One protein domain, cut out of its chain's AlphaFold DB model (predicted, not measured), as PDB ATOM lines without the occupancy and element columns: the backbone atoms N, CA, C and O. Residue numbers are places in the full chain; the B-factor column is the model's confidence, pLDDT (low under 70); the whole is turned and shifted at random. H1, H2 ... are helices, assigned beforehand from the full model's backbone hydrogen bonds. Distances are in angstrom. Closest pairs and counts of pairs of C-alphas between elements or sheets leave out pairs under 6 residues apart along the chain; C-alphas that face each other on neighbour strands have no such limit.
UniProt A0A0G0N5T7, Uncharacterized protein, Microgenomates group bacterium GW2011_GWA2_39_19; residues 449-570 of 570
ATOM      1  N   THR A 449      22.971 -29.442   2.444       91.25
ATOM      2  CA  THR A 449      22.111 -28.381   2.989       91.25
ATOM      3  C   THR A 449      20.726 -28.398   2.331       91.25
ATOM      4  O   THR A 449      20.513 -29.097   1.337       91.25
ATOM      5  N   TYR A 450      19.787 -27.599   2.842       92.00
ATOM      6  CA  TYR A 450      18.489 -27.337   2.219       92.00
ATOM      7  C   TYR A 450      18.642 -26.948   0.746       92.00
ATOM      8  O   TYR A 450      17.983 -27.526  -0.115       92.00
ATOM      9  N   ASP A 451      19.545 -26.012   0.442       93.44
ATOM     10  CA  ASP A 451      19.743 -25.527  -0.926       93.44
ATOM     11  C   ASP A 451      20.343 -26.602  -1.844       93.44
ATOM     12  O   ASP A 451      19.982 -26.688  -3.023       93.44
ATOM     13  N   ASP A 452      21.202 -27.473  -1.304       94.31
ATOM     14  CA  ASP A 452      21.733 -28.618  -2.049       94.31
ATOM     15  C   ASP A 452      20.618 -29.628  -2.360       94.31
ATOM     16  O   ASP A 452      20.443 -30.018  -3.515       94.31
ATOM     17  N   LEU A 453      19.799 -29.986  -1.361       92.94
ATOM     18  CA  LEU A 453      18.653 -30.888  -1.528       92.94
ATOM     19  C   LEU A 453      17.606 -30.317  -2.488       92.94
ATOM     20  O   LEU A 453      17.102 -31.042  -3.346       92.94
ATOM     21  N   LYS A 454      17.319 -29.015  -2.407       93.94
ATOM     22  CA  LYS A 454      16.422 -28.314  -3.333       93.94
ATOM     23  C   LYS A 454      16.926 -28.410  -4.766       93.94
ATOM     24  O   LYS A 454      16.167 -28.752  -5.674       93.94
ATOM     25  N   THR A 455      18.212 -28.136  -4.976       94.62
ATOM     26  CA  THR A 455      18.826 -28.187  -6.307       94.62
ATOM     27  C   THR A 455      18.852 -29.617  -6.845       94.62
ATOM     28  O   THR A 455      18.510 -29.839  -8.009       94.62
ATOM     29  N   TRP A 456      19.155 -30.601  -5.994       94.81
ATOM     30  CA  TRP A 456      19.057 -32.020  -6.330       94.81
ATOM     31  C   TRP A 456      17.636 -32.423  -6.730       94.81
ATOM     32  O   TRP A 456      17.434 -33.093  -7.746       94.81
ATOM     33  N   HIS A 457      16.634 -31.999  -5.964       92.56
ATOM     34  CA  HIS A 457      15.236 -32.309  -6.240       92.56
ATOM     35  C   HIS A 457      14.810 -31.759  -7.610       92.56
ATOM     36  O   HIS A 457      14.205 -32.470  -8.411       92.56
ATOM     37  N   VAL A 458      15.216 -30.528  -7.941       93.88
ATOM     38  CA  VAL A 458      14.970 -29.928  -9.262       93.88
ATOM     39  C   VAL A 458      15.704 -30.684 -10.377       93.88
ATOM     40  O   VAL A 458      15.100 -30.982 -11.409       93.88
ATOM     41  N   ALA A 459      16.986 -31.011 -10.192       94.69
ATOM     42  CA  ALA A 459      17.780 -31.730 -11.190       94.69
ATOM     43  C   ALA A 459      17.212 -33.133 -11.461       94.69
ATOM     44  O   ALA A 459      17.014 -33.524 -12.614       94.69
ATOM     45  N   SER A 460      16.876 -33.866 -10.400       91.75
ATOM     46  CA  SER A 460      16.305 -35.209 -10.490       91.75
ATOM     47  C   SER A 460      14.895 -35.233 -11.084       91.75
ATOM     48  O   SER A 460      14.563 -36.193 -11.777       91.75
ATOM     49  N   ALA A 461      14.091 -34.182 -10.883       90.56
ATOM     50  CA  ALA A 461      12.766 -34.050 -11.488       90.56
ATOM     51  C   ALA A 461      12.807 -33.718 -12.992       90.56
ATOM     52  O   ALA A 461      11.910 -34.137 -13.732       90.56
ATOM     53  N   LYS A 462      13.828 -32.977 -13.453       92.44
ATOM     54  CA  LYS A 462      14.054 -32.715 -14.886       92.44
ATOM     55  C   LYS A 462      14.463 -33.988 -15.622       92.44
ATOM     56  O   LYS A 462      13.875 -34.313 -16.652       92.44
ATOM     57  N   ASP A 463      15.384 -34.751 -15.042       88.31
ATOM     58  CA  ASP A 463      15.806 -36.049 -15.569       88.31
ATOM     59  C   ASP A 463      14.897 -37.158 -15.018       88.31
ATOM     60  O   ASP A 463      15.267 -37.901 -14.114       88.31
ATOM     61  N   ARG A 464      13.659 -37.250 -15.521       75.44
ATOM     62  CA  ARG A 464      12.605 -38.108 -14.932       75.44
ATOM     63  C   ARG A 464      12.940 -39.599 -14.876       75.44
ATOM     64  O   ARG A 464      12.343 -40.328 -14.075       75.44
ATOM     65  N   GLU A 465      13.828 -40.068 -15.746       80.81
ATOM     66  CA  GLU A 465      14.233 -41.467 -15.767       80.81
ATOM     67  C   GLU A 465      15.181 -41.783 -14.598       80.81
ATOM     68  O   GLU A 465      15.958 -40.955 -14.113       80.81
ATOM     69  N   ALA A 466      15.066 -43.000 -14.068       78.69
ATOM     70  CA  ALA A 466      16.049 -43.485 -13.111       78.69
ATOM     71  C   ALA A 466      17.388 -43.638 -13.839       78.69
ATOM     72  O   ALA A 466      17.400 -44.105 -14.976       78.69
ATOM     73  N   VAL A 467      18.484 -43.242 -13.186       82.75
ATOM     74  CA  VAL A 467      19.834 -43.395 -13.756       82.75
ATOM     75  C   VAL A 467      20.241 -44.855 -13.867       82.75
ATOM     76  O   VAL A 467      21.037 -45.173 -14.740       82.75
ATOM     77  N   SER A 468      19.655 -45.717 -13.029       79.62
ATOM     78  CA  SER A 468      19.894 -47.146 -13.081       79.62
ATOM     79  C   SER A 468      18.652 -48.006 -12.877       79.62
ATOM     80  O   SER A 468      17.594 -47.558 -12.400       79.62
ATOM     81  N   TRP A 469      18.773 -49.289 -13.217       75.50
ATOM     82  CA  TRP A 469      17.750 -50.287 -12.940       75.50
ATOM     83  C   TRP A 469      17.512 -50.448 -11.443       75.50
ATOM     84  O   TRP A 469      16.348 -50.567 -11.055       75.50
ATOM     85  N   TYR A 470      18.564 -50.442 -10.622       72.62
ATOM     86  CA  TYR A 470      18.424 -50.609  -9.178       72.62
ATOM     87  C   TYR A 470      17.651 -49.437  -8.570       72.62
ATOM     88  O   TYR A 470      16.629 -49.663  -7.921       72.62
ATOM     89  N   ALA A 471      17.996 -48.193  -8.923       77.88
ATOM     90  CA  ALA A 471      17.216 -47.014  -8.537       77.88
ATOM     91  C   ALA A 471      15.748 -47.106  -9.003       77.88
ATOM     92  O   ALA A 471      14.813 -46.765  -8.269       77.88
ATOM     93  N   LYS A 472      15.505 -47.621 -10.218       78.12
ATOM     94  CA  LYS A 472      14.146 -47.851 -10.739       78.12
ATOM     95  C   LYS A 472      13.390 -48.930  -9.962       78.12
ATOM     96  O   LYS A 472      12.185 -48.788  -9.748       78.12
ATOM     97  N   TYR A 473      14.065 -50.019  -9.606       74.38
ATOM     98  CA  TYR A 473      13.512 -51.121  -8.829       74.38
ATOM     99  C   TYR A 473      13.167 -50.651  -7.412       74.38
ATOM    100  O   TYR A 473      12.026 -50.839  -6.993       74.38
ATOM    101  N   ALA A 474      14.093 -49.959  -6.741       71.50
ATOM    102  CA  ALA A 474      13.905 -49.363  -5.422       71.50
ATOM    103  C   ALA A 474      12.700 -48.411  -5.411       71.50
ATOM    104  O   ALA A 474      11.805 -48.570  -4.587       71.50
ATOM    105  N   LYS A 475      12.574 -47.534  -6.422       70.12
ATOM    106  CA  LYS A 475      11.402 -46.652  -6.605       70.12
ATOM    107  C   LYS A 475      10.083 -47.415  -6.758       70.12
ATOM    108  O   LYS A 475       9.021 -46.873  -6.468       70.12
ATOM    109  N   GLY A 476      10.137 -48.643  -7.269       69.31
ATOM    110  CA  GLY A 476       8.984 -49.528  -7.415       69.31
ATOM    111  C   GLY A 476       8.625 -50.334  -6.162       69.31
ATOM    112  O   GLY A 476       7.617 -51.046  -6.228       69.31
ATOM    113  N   GLN A 477       9.442 -50.267  -5.103       68.12
ATOM    114  CA  GLN A 477       9.197 -50.827  -3.765       68.12
ATOM    115  C   GLN A 477       8.734 -49.728  -2.805       68.12
ATOM    116  O   GLN A 477       7.651 -49.825  -2.238       68.12
ATOM    117  N   ASP A 478       9.529 -48.665  -2.689       71.19
ATOM    118  CA  ASP A 478       9.235 -47.486  -1.886       71.19
ATOM    119  C   ASP A 478       9.759 -46.230  -2.595       71.19
ATOM    120  O   ASP A 478      10.871 -46.200  -3.134       71.19
ATOM    121  N   HIS A 479       8.946 -45.175  -2.625       70.38
ATOM    122  CA  HIS A 479       9.315 -43.950  -3.330       70.38
ATOM    123  C   HIS A 479      10.528 -43.255  -2.693       70.38
ATOM    124  O   HIS A 479      11.343 -42.715  -3.445       70.38
ATOM    125  N   GLY A 480      10.660 -43.297  -1.360       72.31
ATOM    126  CA  GLY A 480      11.802 -42.743  -0.627       72.31
ATOM    127  C   GLY A 480      13.077 -43.535  -0.881       72.31
ATOM    128  O   GLY A 480      14.079 -42.969  -1.316       72.31
ATOM    129  N   MET A 481      13.005 -44.863  -0.761       74.94
ATOM    130  CA  MET A 481      14.101 -45.766  -1.112       74.94
ATOM    131  C   MET A 481      14.600 -45.493  -2.536       74.94
ATOM    132  O   MET A 481      15.785 -45.269  -2.745       74.94
ATOM    133  N   GLY A 482      13.701 -45.398  -3.521       78.31
ATOM    134  CA  GLY A 482      14.083 -45.098  -4.905       78.31
ATOM    135  C   GLY A 482      14.805 -43.770  -5.113       78.31
ATOM    136  O   GLY A 482      15.627 -43.653  -6.021       78.31
ATOM    137  N   ALA A 483      14.503 -42.761  -4.302       84.25
ATOM    138  CA  ALA A 483      15.148 -41.461  -4.390       84.25
ATOM    139  C   ALA A 483      16.515 -41.440  -3.702       84.25
ATOM    140  O   ALA A 483      17.450 -40.839  -4.236       84.25
ATOM    141  N   ARG A 484      16.634 -42.133  -2.565       87.38
ATOM    142  CA  ARG A 484      17.898 -42.343  -1.861       87.38
ATOM    143  C   ARG A 484      18.886 -43.126  -2.727       87.38
ATOM    144  O   ARG A 484      19.971 -42.617  -3.001       87.38
ATOM    145  N   GLU A 485      18.474 -44.293  -3.231       87.50
ATOM    146  CA  GLU A 485      19.288 -45.108  -4.146       87.50
ATOM    147  C   GLU A 485      19.575 -44.351  -5.450       87.50
ATOM    148  O   GLU A 485      20.689 -44.369  -5.956       87.50
ATOM    149  N   GLY A 486      18.604 -43.592  -5.974       90.62
ATOM    150  CA  GLY A 486      18.801 -42.778  -7.175       90.62
ATOM    151  C   GLY A 486      19.910 -41.728  -7.046       90.62
ATOM    152  O   GLY A 486      20.585 -41.438  -8.035       90.62
ATOM    153  N   PHE A 487      20.122 -41.166  -5.854       93.62
ATOM    154  CA  PHE A 487      21.250 -40.270  -5.595       93.62
ATOM    155  C   PHE A 487      22.573 -41.032  -5.503       93.62
ATOM    156  O   PHE A 487      23.526 -40.633  -6.166       93.62
ATOM    157  N   ALA A 488      22.625 -42.128  -4.739       92.62
ATOM    158  CA  ALA A 488      23.832 -42.940  -4.578       92.62
ATOM    159  C   ALA A 488      24.355 -43.475  -5.922       92.62
ATOM    160  O   ALA A 488      25.516 -43.271  -6.264       92.62
ATOM    161  N   GLU A 489      23.460 -43.995  -6.759       91.94
ATOM    162  CA  GLU A 489      23.757 -44.430  -8.132       91.94
ATOM    163  C   GLU A 489      24.236 -43.270  -9.017       91.94
ATOM    164  O   GLU A 489      25.102 -43.418  -9.875       91.94
ATOM    165  N   THR A 490      23.699 -42.064  -8.805       95.00
ATOM    166  CA  THR A 490      24.172 -40.876  -9.528       95.00
ATOM    167  C   THR A 490      25.596 -40.506  -9.103       95.00
ATOM    168  O   THR A 490      26.401 -40.123  -9.951       95.00
ATOM    169  N   VAL A 491      25.928 -40.623  -7.815       95.44
ATOM    170  CA  VAL A 491      27.285 -40.396  -7.292       95.44
ATOM    171  C   VAL A 491      28.266 -41.426  -7.856       95.44
ATOM    172  O   VAL A 491      29.350 -41.070  -8.328       95.44
ATOM    173  N   GLU A 492      27.876 -42.693  -7.853       92.75
ATOM    174  CA  GLU A 492      28.640 -43.797  -8.425       92.75
ATOM    175  C   GLU A 492      28.931 -43.558  -9.914       92.75
ATOM    176  O   GLU A 492      30.097 -43.511 -10.314       92.75
ATOM    177  N   LEU A 493      27.906 -43.270 -10.724       91.81
ATOM    178  CA  LEU A 493      28.078 -42.955 -12.145       91.81
ATOM    179  C   LEU A 493      28.908 -41.687 -12.363       91.81
ATOM    180  O   LEU A 493      29.723 -41.643 -13.279       91.81
ATOM    181  N   PHE A 494      28.742 -40.648 -11.542       95.44
ATOM    182  CA  PHE A 494      29.550 -39.433 -11.656       95.44
ATOM    183  C   PHE A 494      31.035 -39.712 -11.389       95.44
ATOM    184  O   PHE A 494      31.914 -39.133 -12.033       95.44
ATOM    185  N   THR A 495      31.331 -40.611 -10.451       92.69
ATOM    186  CA  THR A 495      32.705 -40.958 -10.091       92.69
ATOM    187  C   THR A 495      33.325 -41.986 -11.041       92.69
ATOM    188  O   THR A 495      34.482 -41.810 -11.417       92.69
ATOM    189  N   HIS A 496      32.601 -42.987 -11.525       87.75
ATOM    190  CA  HIS A 496      33.178 -44.035 -12.381       87.75
ATOM    191  C   HIS A 496      32.929 -43.814 -13.873       87.75
ATOM    192  O   HIS A 496      33.840 -43.954 -14.693       87.75
ATOM    193  N   TYR A 497      31.725 -43.370 -14.233       88.88
ATOM    194  CA  TYR A 497      31.257 -43.278 -15.616       88.88
ATOM    195  C   TYR A 497      30.679 -41.892 -15.968       88.88
ATOM    196  O   TYR A 497      29.575 -41.800 -16.514       88.88
ATOM    197  N   PRO A 498      31.415 -40.784 -15.740       92.94
ATOM    198  CA  PRO A 498      30.863 -39.428 -15.842       92.94
ATOM    199  C   PRO A 498      30.299 -39.088 -17.226       92.94
ATOM    200  O   PRO A 498      29.331 -38.343 -17.333       92.94
ATOM    201  N   MET A 499      30.874 -39.646 -18.297       91.12
ATOM    202  CA  MET A 499      30.360 -39.446 -19.657       91.12
ATOM    203  C   MET A 499      29.020 -40.150 -19.889       91.12
ATOM    204  O   MET A 499      28.193 -39.638 -20.635       91.12
ATOM    205  N   VAL A 500      28.799 -41.305 -19.254       88.19
ATOM    206  CA  VAL A 500      27.508 -42.001 -19.313       88.19
ATOM    207  C   VAL A 500      26.459 -41.156 -18.602       88.19
ATOM    208  O   VAL A 500      25.422 -40.878 -19.194       88.19
ATOM    209  N   LEU A 501      26.759 -40.676 -17.388       92.38
ATOM    210  CA  LEU A 501      25.840 -39.819 -16.638       92.38
ATOM    211  C   LEU A 501      25.495 -38.536 -17.404       92.38
ATOM    212  O   LEU A 501      24.322 -38.184 -17.491       92.38
ATOM    213  N   ALA A 502      26.494 -37.870 -17.991       93.25
ATOM    214  CA  ALA A 502      26.289 -36.664 -18.792       93.25
ATOM    215  C   ALA A 502      25.340 -36.896 -19.982       93.25
ATOM    216  O   ALA A 502      24.553 -36.009 -20.303       93.25
ATOM    217  N   ALA A 503      25.385 -38.083 -20.593       89.31
ATOM    218  CA  ALA A 503      24.534 -38.442 -21.722       89.31
ATOM    219  C   ALA A 503      23.102 -38.818 -21.293       89.31
ATOM    220  O   ALA A 503      22.134 -38.372 -21.902       89.31
ATOM    221  N   ILE A 504      22.944 -39.638 -20.243       88.31
ATOM    222  CA  ILE A 504      21.619 -40.149 -19.830       88.31
ATOM    223  C   ILE A 504      20.857 -39.198 -18.898       88.31
ATOM    224  O   ILE A 504      19.634 -39.267 -18.814       88.31
ATOM    225  N   SER A 505      21.571 -38.353 -18.151       92.94
ATOM    226  CA  SER A 505      21.012 -37.506 -17.095       92.94
ATOM    227  C   SER A 505      21.840 -36.218 -16.926       92.94
ATOM    228  O   SER A 505      22.503 -36.019 -15.899       92.94
ATOM    229  N   PRO A 506      21.831 -35.322 -17.930       94.06
ATOM    230  CA  PRO A 506      22.688 -34.138 -17.954       94.06
ATOM    231  C   PRO A 506      22.429 -33.170 -16.792       94.06
ATOM    232  O   PRO A 506      23.371 -32.558 -16.291       94.06
ATOM    233  N   ASN A 507      21.186 -33.034 -16.310       96.94
ATOM    234  CA  ASN A 507      20.902 -32.141 -15.182       96.94
ATOM    235  C   ASN A 507      21.493 -32.696 -13.878       96.94
ATOM    236  O   ASN A 507      22.036 -31.931 -13.079       96.94
ATOM    237  N   ARG A 508      21.430 -34.017 -13.669       96.31
ATOM    238  CA  ARG A 508      22.096 -34.671 -12.530       96.31
ATOM    239  C   ARG A 508      23.619 -34.587 -12.633       96.31
ATOM    240  O   ARG A 508      24.268 -34.362 -11.616       96.31
ATOM    241  N   PHE A 509      24.185 -34.707 -13.836       96.75
ATOM    242  CA  PHE A 509      25.620 -34.510 -14.063       96.75
ATOM    243  C   PHE A 509      26.074 -33.097 -13.668       96.75
ATOM    244  O   PHE A 509      27.019 -32.952 -12.893       96.75
ATOM    245  N   GLU A 510      25.382 -32.060 -14.148       97.81
ATOM    246  CA  GLU A 510      25.716 -30.667 -13.822       97.81
ATOM    247  C   GLU A 510      25.544 -30.359 -12.330       97.81
ATOM    248  O   GLU A 510      26.364 -29.644 -11.744       97.81
ATOM    249  N   TYR A 511      24.525 -30.948 -11.694       97.56
ATOM    250  CA  TYR A 511      24.368 -30.888 -10.245       97.56
ATOM    251  C   TYR A 511      25.573 -31.504  -9.525       97.56
ATOM    252  O   TYR A 511      26.184 -30.828  -8.700       97.56
ATOM    253  N   MET A 512      25.959 -32.744  -9.853       97.50
ATOM    254  CA  MET A 512      27.087 -33.416  -9.193       97.50
ATOM    255  C   MET A 512      28.400 -32.669  -9.410       97.50
ATOM    256  O   MET A 512      29.168 -32.490  -8.468       97.50
ATOM    257  N   ARG A 513      28.629 -32.151 -10.620       97.50
ATOM    258  CA  ARG A 513      29.787 -31.306 -10.919       97.50
ATOM    259  C   ARG A 513      29.837 -30.089  -9.996       97.50
ATOM    260  O   ARG A 513      30.847 -29.874  -9.333       97.50
ATOM    261  N   SER A 514      28.734 -29.350  -9.899       96.69
ATOM    262  CA  SER A 514      28.637 -28.153  -9.053       96.69
ATOM    263  C   SER A 514      28.778 -28.487  -7.565       96.69
ATOM    264  O   SER A 514      29.492 -27.796  -6.839       96.69
ATOM    265  N   LEU A 515      28.147 -29.574  -7.112       96.31
ATOM    266  CA  LEU A 515      28.198 -30.038  -5.728       96.31
ATOM    267  C   LEU A 515      29.628 -30.425  -5.324       96.31
ATOM    268  O   LEU A 515      30.131 -29.968  -4.300       96.31
ATOM    269  N   PHE A 516      30.313 -31.231  -6.138       96.00
ATOM    270  CA  PHE A 516      31.691 -31.617  -5.854       96.00
ATOM    271  C   PHE A 516      32.633 -30.407  -5.919       96.00
ATOM    272  O   PHE A 516      33.518 -30.291  -5.075       96.00
ATOM    273  N   GLU A 517      32.449 -29.481  -6.869       95.12
ATOM    274  CA  GLU A 517      33.231 -28.238  -6.933       95.12
ATOM    275  C   GLU A 517      33.058 -27.385  -5.664       95.12
ATOM    276  O   GLU A 517      34.060 -26.886  -5.135       95.12
ATOM    277  N   LYS A 518      31.816 -27.252  -5.168       94.19
ATOM    278  CA  LYS A 518      31.447 -26.497  -3.957       94.19
ATOM    279  C   LYS A 518      32.167 -27.024  -2.715       94.19
ATOM    280  O   LYS A 518      32.716 -26.230  -1.960       94.19
ATOM    281  N   TYR A 519      32.205 -28.344  -2.537       94.25
ATOM    282  CA  TYR A 519      32.768 -29.000  -1.349       94.25
ATOM    283  C   TYR A 519      34.223 -29.477  -1.513       94.25
ATOM    284  O   TYR A 519      34.734 -30.191  -0.654       94.25
ATOM    285  N   SER A 520      34.905 -29.076  -2.590       93.31
ATOM    286  CA  SER A 520      36.326 -29.372  -2.816       93.31
ATOM    287  C   SER A 520      37.229 -28.214  -2.420       93.31
ATOM    288  O   SER A 520      37.037 -27.084  -2.886       93.31
ATOM    289  N   GLN A 521      38.319 -28.519  -1.713       92.06
ATOM    290  CA  GLN A 521      39.442 -27.587  -1.615       92.06
ATOM    291  C   GLN A 521      40.092 -27.359  -2.994       92.06
ATOM    292  O   GLN A 521      39.992 -28.221  -3.876       92.06
ATOM    293  N   PRO A 522      40.818 -26.243  -3.218       92.12
ATOM    294  CA  PRO A 522      41.379 -25.917  -4.534       92.12
ATOM    295  C   PRO A 522      42.207 -27.045  -5.178       92.12
ATOM    296  O   PRO A 522      42.075 -27.316  -6.375       92.12
ATOM    297  N   ALA A 523      43.022 -27.753  -4.387       91.81
ATOM    298  CA  ALA A 523      43.829 -28.875  -4.868       91.81
ATOM    299  C   ALA A 523      42.979 -30.104  -5.251       91.81
ATOM    300  O   ALA A 523      43.247 -30.755  -6.267       91.81
ATOM    301  N   GLU A 524      41.940 -30.406  -4.469       93.62
ATOM    302  CA  GLU A 524      40.995 -31.496  -4.740       93.62
ATOM    303  C   GLU A 524      40.163 -31.201  -5.986       93.62
ATOM    304  O   GLU A 524      40.042 -32.060  -6.860       93.62
ATOM    305  N   ARG A 525      39.701 -29.954  -6.140       93.88
ATOM    306  CA  ARG A 525      38.953 -29.496  -7.315       93.88
ATOM    307  C   ARG A 525      39.768 -29.703  -8.591       93.88
ATOM    308  O   ARG A 525      39.292 -30.303  -9.554       93.88
ATOM    309  N   ALA A 526      41.035 -29.283  -8.590       93.56
ATOM    310  CA  ALA A 526      41.933 -29.487  -9.728       93.56
ATOM    311  C   ALA A 526      42.168 -30.979 -10.037       93.56
ATOM    312  O   ALA A 526      42.221 -31.371 -11.208       93.56
ATOM    313  N   ARG A 527      42.300 -31.825  -9.004       93.50
ATOM    314  CA  ARG A 527      42.427 -33.285  -9.153       93.50
ATOM    315  C   ARG A 527      41.170 -33.885  -9.784       93.50
ATOM    316  O   ARG A 527      41.290 -34.597 -10.783       93.50
ATOM    317  N   MET A 528      39.995 -33.543  -9.266       94.12
ATOM    318  CA  MET A 528      38.703 -33.992  -9.779       94.12
ATOM    319  C   MET A 528      38.511 -33.606 -11.250       94.12
ATOM    320  O   MET A 528      38.231 -34.479 -12.066       94.12
ATOM    321  N   HIS A 529      38.731 -32.342 -11.633       93.69
ATOM    322  CA  HIS A 529      38.583 -31.922 -13.034       93.69
ATOM    323  C   HIS A 529      39.486 -32.712 -13.984       93.69
ATOM    324  O   HIS A 529      39.043 -33.148 -15.048       93.69
ATOM    325  N   ARG A 530      40.753 -32.938 -13.602       94.81
ATOM    326  CA  ARG A 530      41.678 -33.756 -14.403       94.81
ATOM    327  C   ARG A 530      41.187 -35.197 -14.535       94.81
ATOM    328  O   ARG A 530      41.275 -35.758 -15.629       94.81
ATOM    329  N   ARG A 531      40.672 -35.779 -13.447       93.56
ATOM    330  CA  ARG A 531      40.126 -37.142 -13.406       93.56
ATOM    331  C   ARG A 531      38.911 -37.279 -14.321       93.56
ATOM    332  O   ARG A 531      38.967 -38.088 -15.247       93.56
ATOM    333  N   LEU A 532      37.902 -36.423 -14.149       93.94
ATOM    334  CA  LEU A 532      36.690 -36.401 -14.975       93.94
ATOM    335  C   LEU A 532      37.039 -36.218 -16.458       93.94
ATOM    336  O   LEU A 532      36.648 -37.025 -17.296       93.94
ATOM    337  N   ALA A 533      37.877 -35.232 -16.793       94.44
ATOM    338  CA  ALA A 533      38.290 -34.994 -18.177       94.44
ATOM    339  C   ALA A 533      39.075 -36.171 -18.782       94.44
ATOM    340  O   ALA A 533      39.042 -36.390 -19.996       94.44
ATOM    341  N   ARG A 534      39.838 -36.918 -17.976       94.69
ATOM    342  CA  ARG A 534      40.537 -38.129 -18.429       94.69
ATOM    343  C   ARG A 534      39.547 -39.262 -18.693       94.69
ATOM    344  O   ARG A 534      39.575 -39.795 -19.800       94.69
ATOM    345  N   GLN A 535      38.675 -39.571 -17.732       91.12
ATOM    346  CA  GLN A 535      37.662 -40.626 -17.855       91.12
ATOM    347  C   GLN A 535      36.736 -40.354 -19.041       91.12
ATOM    348  O   GLN A 535      36.628 -41.185 -19.937       91.12
ATOM    349  N   MET A 536      36.181 -39.143 -19.147       92.75
ATOM    350  CA  MET A 536      35.308 -38.781 -20.267       92.75
ATOM    351  C   MET A 536      36.013 -38.922 -21.624       92.75
ATOM    352  O   MET A 536      35.433 -39.435 -22.576       92.75
ATOM    353  N   ARG A 537      37.296 -38.542 -21.734       93.38
ATOM    354  CA  ARG A 537      38.066 -38.740 -22.977       93.38
ATOM    355  C   ARG A 537      38.323 -40.212 -23.289       93.38
ATOM    356  O   ARG A 537      38.323 -40.574 -24.466       93.38
ATOM    357  N   GLN A 538      38.578 -41.042 -22.279       90.38
ATOM    358  CA  GLN A 538      38.763 -42.485 -22.448       90.38
ATOM    359  C   GLN A 538      37.465 -43.140 -22.926       90.38
ATOM    360  O   GLN A 538      37.479 -43.809 -23.961       90.38
ATOM    361  N   THR A 539      36.341 -42.850 -22.271       87.88
ATOM    362  CA  THR A 539      35.014 -43.330 -22.670       87.88
ATOM    363  C   THR A 539      34.655 -42.863 -24.083       87.88
ATOM    364  O   THR A 539      34.284 -43.680 -24.921       87.88
ATOM    365  N   ALA A 540      34.908 -41.595 -24.428       87.50
ATOM    366  CA  ALA A 540      34.662 -41.069 -25.773       87.50
ATOM    367  C   ALA A 540      35.531 -41.733 -26.855       87.50
ATOM    368  O   ALA A 540      35.127 -41.844 -28.013       87.50
ATOM    369  N   ARG A 541      36.766 -42.134 -26.528       89.88
ATOM    370  CA  ARG A 541      37.621 -42.903 -27.449       89.88
ATOM    371  C   ARG A 541      37.101 -44.324 -27.618       89.88
ATOM    372  O   ARG A 541      37.098 -44.815 -28.742       89.88
ATOM    373  N   TYR A 542      36.651 -44.949 -26.534       87.31
ATOM    374  CA  TYR A 542      36.053 -46.278 -26.570       87.31
ATOM    375  C   TYR A 542      34.760 -46.298 -27.397       87.31
ATOM    376  O   TYR A 542      34.617 -47.132 -28.284       87.31
ATOM    377  N   TRP A 543      33.857 -45.333 -27.204       88.62
ATOM    378  CA  TRP A 543      32.639 -45.228 -28.017       88.62
ATOM    379  C   TRP A 543      32.974 -45.053 -29.498       88.62
ATOM    380  O   TRP A 543      32.479 -45.803 -30.336       88.62
ATOM    381  N   ARG A 544      33.912 -44.155 -29.824       88.44
ATOM    382  CA  ARG A 544      34.377 -43.967 -31.205       88.44
ATOM    383  C   ARG A 544      35.004 -45.223 -31.807       88.44
ATOM    384  O   ARG A 544      34.731 -45.518 -32.963       88.44
ATOM    385  N   SER A 545      35.807 -45.979 -31.053       90.56
ATOM    386  CA  SER A 545      36.412 -47.221 -31.562       90.56
ATOM    387  C   SER A 545      35.386 -48.333 -31.791       90.56
ATOM    388  O   SER A 545      35.615 -49.216 -32.613       90.56
ATOM    389  N   LYS A 546      34.239 -48.270 -31.108       87.69
ATOM    390  CA  LYS A 546      33.079 -49.137 -31.345       87.69
ATOM    391  C   LYS A 546      32.122 -48.610 -32.420       87.69
ATOM    392  O   LYS A 546      31.158 -49.300 -32.738       87.69
ATOM    393  N   GLY A 547      32.372 -47.420 -32.976       88.88
ATOM    394  CA  GLY A 547      31.456 -46.751 -33.902       88.88
ATOM    395  C   GLY A 547      30.141 -46.315 -33.248       88.88
ATOM    396  O   GLY A 547      29.143 -46.166 -33.944       88.88
ATOM    397  N   TRP A 548      30.121 -46.160 -31.923       88.50
ATOM    398  CA  TRP A 548      28.934 -45.770 -31.169       88.50
ATOM    399  C   TRP A 548      28.735 -44.258 -31.204       88.50
ATOM    400  O   TRP A 548      29.664 -43.488 -30.944       88.50
ATOM    401  N   THR A 549      27.502 -43.848 -31.482       85.94
ATOM    402  CA  THR A 549      27.005 -42.508 -31.168       85.94
ATOM    403  C   THR A 549      26.694 -42.382 -29.670       85.94
ATOM    404  O   THR A 549      26.724 -43.364 -28.925       85.94
ATOM    405  N   GLU A 550      26.387 -41.171 -29.210       80.06
ATOM    406  CA  GLU A 550      25.888 -40.955 -27.848       80.06
ATOM    407  C   GLU A 550      24.589 -41.742 -27.604       80.06
ATOM    408  O   GLU A 550      24.492 -42.468 -26.619       80.06
ATOM    409  N   ASP A 551      23.662 -41.743 -28.568       81.50
ATOM    410  CA  ASP A 551      22.430 -42.541 -28.509       81.50
ATOM    411  C   ASP A 551      22.700 -44.050 -28.447       81.50
ATOM    412  O   ASP A 551      21.983 -44.797 -27.775       81.50
ATOM    413  N   ASP A 552      23.736 -44.531 -29.143       79.31
ATOM    414  CA  ASP A 552      24.170 -45.926 -29.043       79.31
ATOM    415  C   ASP A 552      24.662 -46.251 -27.640       79.31
ATOM    416  O   ASP A 552      24.279 -47.280 -27.086       79.31
ATOM    417  N   ALA A 553      25.475 -45.377 -27.052       70.44
ATOM    418  CA  ALA A 553      25.998 -45.572 -25.711       70.44
ATOM    419  C   ALA A 553      24.893 -45.530 -24.647       70.44
ATOM    420  O   ALA A 553      24.862 -46.406 -23.781       70.44
ATOM    421  N   ILE A 554      23.945 -44.594 -24.769       76.00
ATOM    422  CA  ILE A 554      22.732 -44.534 -23.944       76.00
ATOM    423  C   ILE A 554      21.970 -45.854 -24.075       76.00
ATOM    424  O   ILE A 554      21.745 -46.544 -23.080       76.00
ATOM    425  N   ARG A 555      21.649 -46.283 -25.306       75.75
ATOM    426  CA  ARG A 555      20.945 -47.554 -25.550       75.75
ATOM    427  C   ARG A 555      21.680 -48.747 -24.966       75.75
ATOM    428  O   ARG A 555      21.025 -49.645 -24.445       75.75
ATOM    429  N   VAL A 556      23.002 -48.802 -25.102       70.88
ATOM    430  CA  VAL A 556      23.825 -49.898 -24.589       70.88
ATOM    431  C   VAL A 556      23.779 -49.915 -23.072       70.88
ATOM    432  O   VAL A 556      23.490 -50.973 -22.523       70.88
ATOM    433  N   HIS A 557      23.969 -48.777 -22.406       71.62
ATOM    434  CA  HIS A 557      23.865 -48.685 -20.953       71.62
ATOM    435  C   HIS A 557      22.474 -49.146 -20.491       71.62
ATOM    436  O   HIS A 557      22.363 -50.173 -19.824       71.62
ATOM    437  N   THR A 558      21.397 -48.551 -21.020       66.50
ATOM    438  CA  THR A 558      20.013 -48.950 -20.707       66.50
ATOM    439  C   THR A 558      19.707 -50.417 -21.064       66.50
ATOM    440  O   THR A 558      18.804 -51.032 -20.490       66.50
ATOM    441  N   LYS A 559      20.417 -51.018 -22.031       57.03
ATOM    442  CA  LYS A 559      20.270 -52.429 -22.431       57.03
ATOM    443  C   LYS A 559      21.064 -53.384 -21.538       57.03
ATOM    444  O   LYS A 559      20.541 -54.462 -21.262       57.03
ATOM    445  N   TYR A 560      22.266 -53.026 -21.090       55.62
ATOM    446  CA  TYR A 560      23.026 -53.795 -20.096       55.62
ATOM    447  C   TYR A 560      22.267 -53.840 -18.770       55.62
ATOM    448  O   TYR A 560      22.073 -54.920 -18.217       55.62
ATOM    449  N   GLU A 561      21.655 -52.728 -18.379       55.69
ATOM    450  CA  GLU A 561      20.730 -52.680 -17.248       55.69
ATOM    451  C   GLU A 561      19.493 -53.575 -17.431       55.69
ATOM    452  O   GLU A 561      19.016 -54.226 -16.503       55.69
ATOM    453  N   ARG A 562      18.963 -53.671 -18.661       46.25
ATOM    454  CA  ARG A 562      17.899 -54.637 -18.995       46.25
ATOM    455  C   ARG A 562      18.396 -56.085 -19.045       46.25
ATOM    456  O   ARG A 562      17.567 -56.978 -18.925       46.25
ATOM    457  N   ARG A 563      19.690 -56.339 -19.248       38.69
ATOM    458  CA  ARG A 563      20.278 -57.687 -19.218       38.69
ATOM    459  C   ARG A 563      20.536 -58.162 -17.795       38.69
ATOM    460  O   ARG A 563      20.229 -59.321 -17.539       38.69
ATOM    461  N   GLY A 564      20.905 -57.268 -16.873       46.53
ATOM    462  CA  GLY A 564      20.834 -57.538 -15.431       46.53
ATOM    463  C   GLY A 564      19.451 -58.065 -15.018       46.53
ATOM    464  O   GLY A 564      19.361 -59.054 -14.296       46.53
ATOM    465  N   LYS A 565      18.362 -57.535 -15.611       40.62
ATOM    466  CA  LYS A 565      16.999 -58.090 -15.436       40.62
ATOM    467  C   LYS A 565      16.823 -59.522 -15.941       40.62
ATOM    468  O   LYS A 565      15.953 -60.213 -15.433       40.62
ATOM    469  N   ASN A 566      17.536 -59.941 -16.984       31.61
ATOM    470  CA  ASN A 566      17.341 -61.246 -17.623       31.61
ATOM    471  C   ASN A 566      18.267 -62.322 -17.048       31.61
ATOM    472  O   ASN A 566      17.836 -63.458 -16.901       31.61
ATOM    473  N   GLU A 567      19.497 -61.972 -16.673       36.12
ATOM    474  CA  GLU A 567      20.424 -62.890 -15.997       36.12
ATOM    475  C   GLU A 567      20.023 -63.137 -14.539       36.12
ATOM    476  O   GLU A 567      20.236 -64.230 -14.039       36.12
ATOM    477  N   GLN A 568      19.320 -62.196 -13.896       36.69
ATOM    478  CA  GLN A 568      18.628 -62.461 -12.630       36.69
ATOM    479  C   GLN A 568      17.276 -63.177 -12.817       36.69
ATOM    480  O   GLN A 568      16.718 -63.668 -11.843       36.69
ATOM    481  N   ARG A 569      16.708 -63.264 -14.034       31.97
ATOM    482  CA  ARG A 569      15.436 -63.972 -14.330       31.97
ATOM    483  C   ARG A 569      15.617 -65.410 -14.812       31.97
ATOM    484  O   ARG A 569      14.725 -66.215 -14.544       31.97
ATOM    485  N   ASN A 570      16.762 -65.745 -15.392       27.16
ATOM    486  CA  ASN A 570      17.220 -67.131 -15.536       27.16
ATOM    487  C   ASN A 570      17.909 -67.622 -14.259       27.16
ATOM    488  O   ASN A 570      18.131 -68.844 -14.167       27.16
TER     489      ASN A 570
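This is residues 449 to 570 of the 570 residues of an uncharacterized protein of Microgenomates group bacterium GW2011_GWA2_39_19 (UniProt A0A0G0N5T7). The longest helix, H6, forms one side of a flat body of helices, with H5 and then H1 beyond it in a row whose neighbours run opposite ways; the short helix H4 sits in the middle, packed on H6, H5, H3 and H7. H3 runs about perpendicular to H5, with H2 folded back along it as a hairpin, and H7 leads away from H4 to the last residue. The printed part has 122 residues with seven named helices, H1 to H7 in order, and no named strand; its class is all helix. It is compact, with a radius of gyration of the C-alphas of 15.3 A, and spans 49 by 40 by 22 A.

H6, residues 522 to 545, touches H4, residues 498 to 504, with residues 532 to 540 alone; the closest C-alphas, of Met 499 and Met 536, are 5.0 A apart, at a steep tilt of 61 degrees, the same way. H4 is the hub, touching four helices. H4 and H5, residues 506 to 518, form a helical hairpin at a shallow tilt of 34 degrees, only just short of steep; their closest C-alphas, of Ala 502 and Phe 509, are 5.2 A apart. H7, residues 550 to 567, touches H4 about perpendicular at 89 degrees, with the closest C-alphas, of Ile 504 and Ile 554, 6.1 A apart. H3, residues 479 to 496, touches H4 with residues 490 to 494 alone; the closest C-alphas are those of Leu 493 and Leu 501, 5.9 A apart. H2, residues 469 to 475, forms a helical hairpin with H3, with the closest C-alphas, of Lys 475 and Gly 482, 3.5 A apart. H1, residues 450 to 462, touches H5 at a shallow tilt of 20 degrees, opposite ways; the closest C-alphas, of Ala 459 and Asn 507, are 5.1 A apart. H1 and H6 are apart. In H1 to H6 every O i to N i+4 pair is within hydrogen-bond range; in H7, 13 of 14 are.

H6 measures 34.8 A from C-alpha 522 at (41.379, -25.917, -4.534) to C-alpha 545. H3 and H7 each measure 25.5 A, H1 18.5 A and H5 18.2 A. H1 begins at C-alpha 450 at (18.489, -27.337, 2.219), and H7 ends at C-alpha 567 at (20.424, -62.890, -15.997).

The C-alphas farthest apart, of Pro 522 and Asn 570, the chain's last residue, are 49.0 A apart. The printed part has no cut and no long link. The mean pLDDT of the printed part is 83.4; residues 476 to 477 and 558 to 570 are under 70.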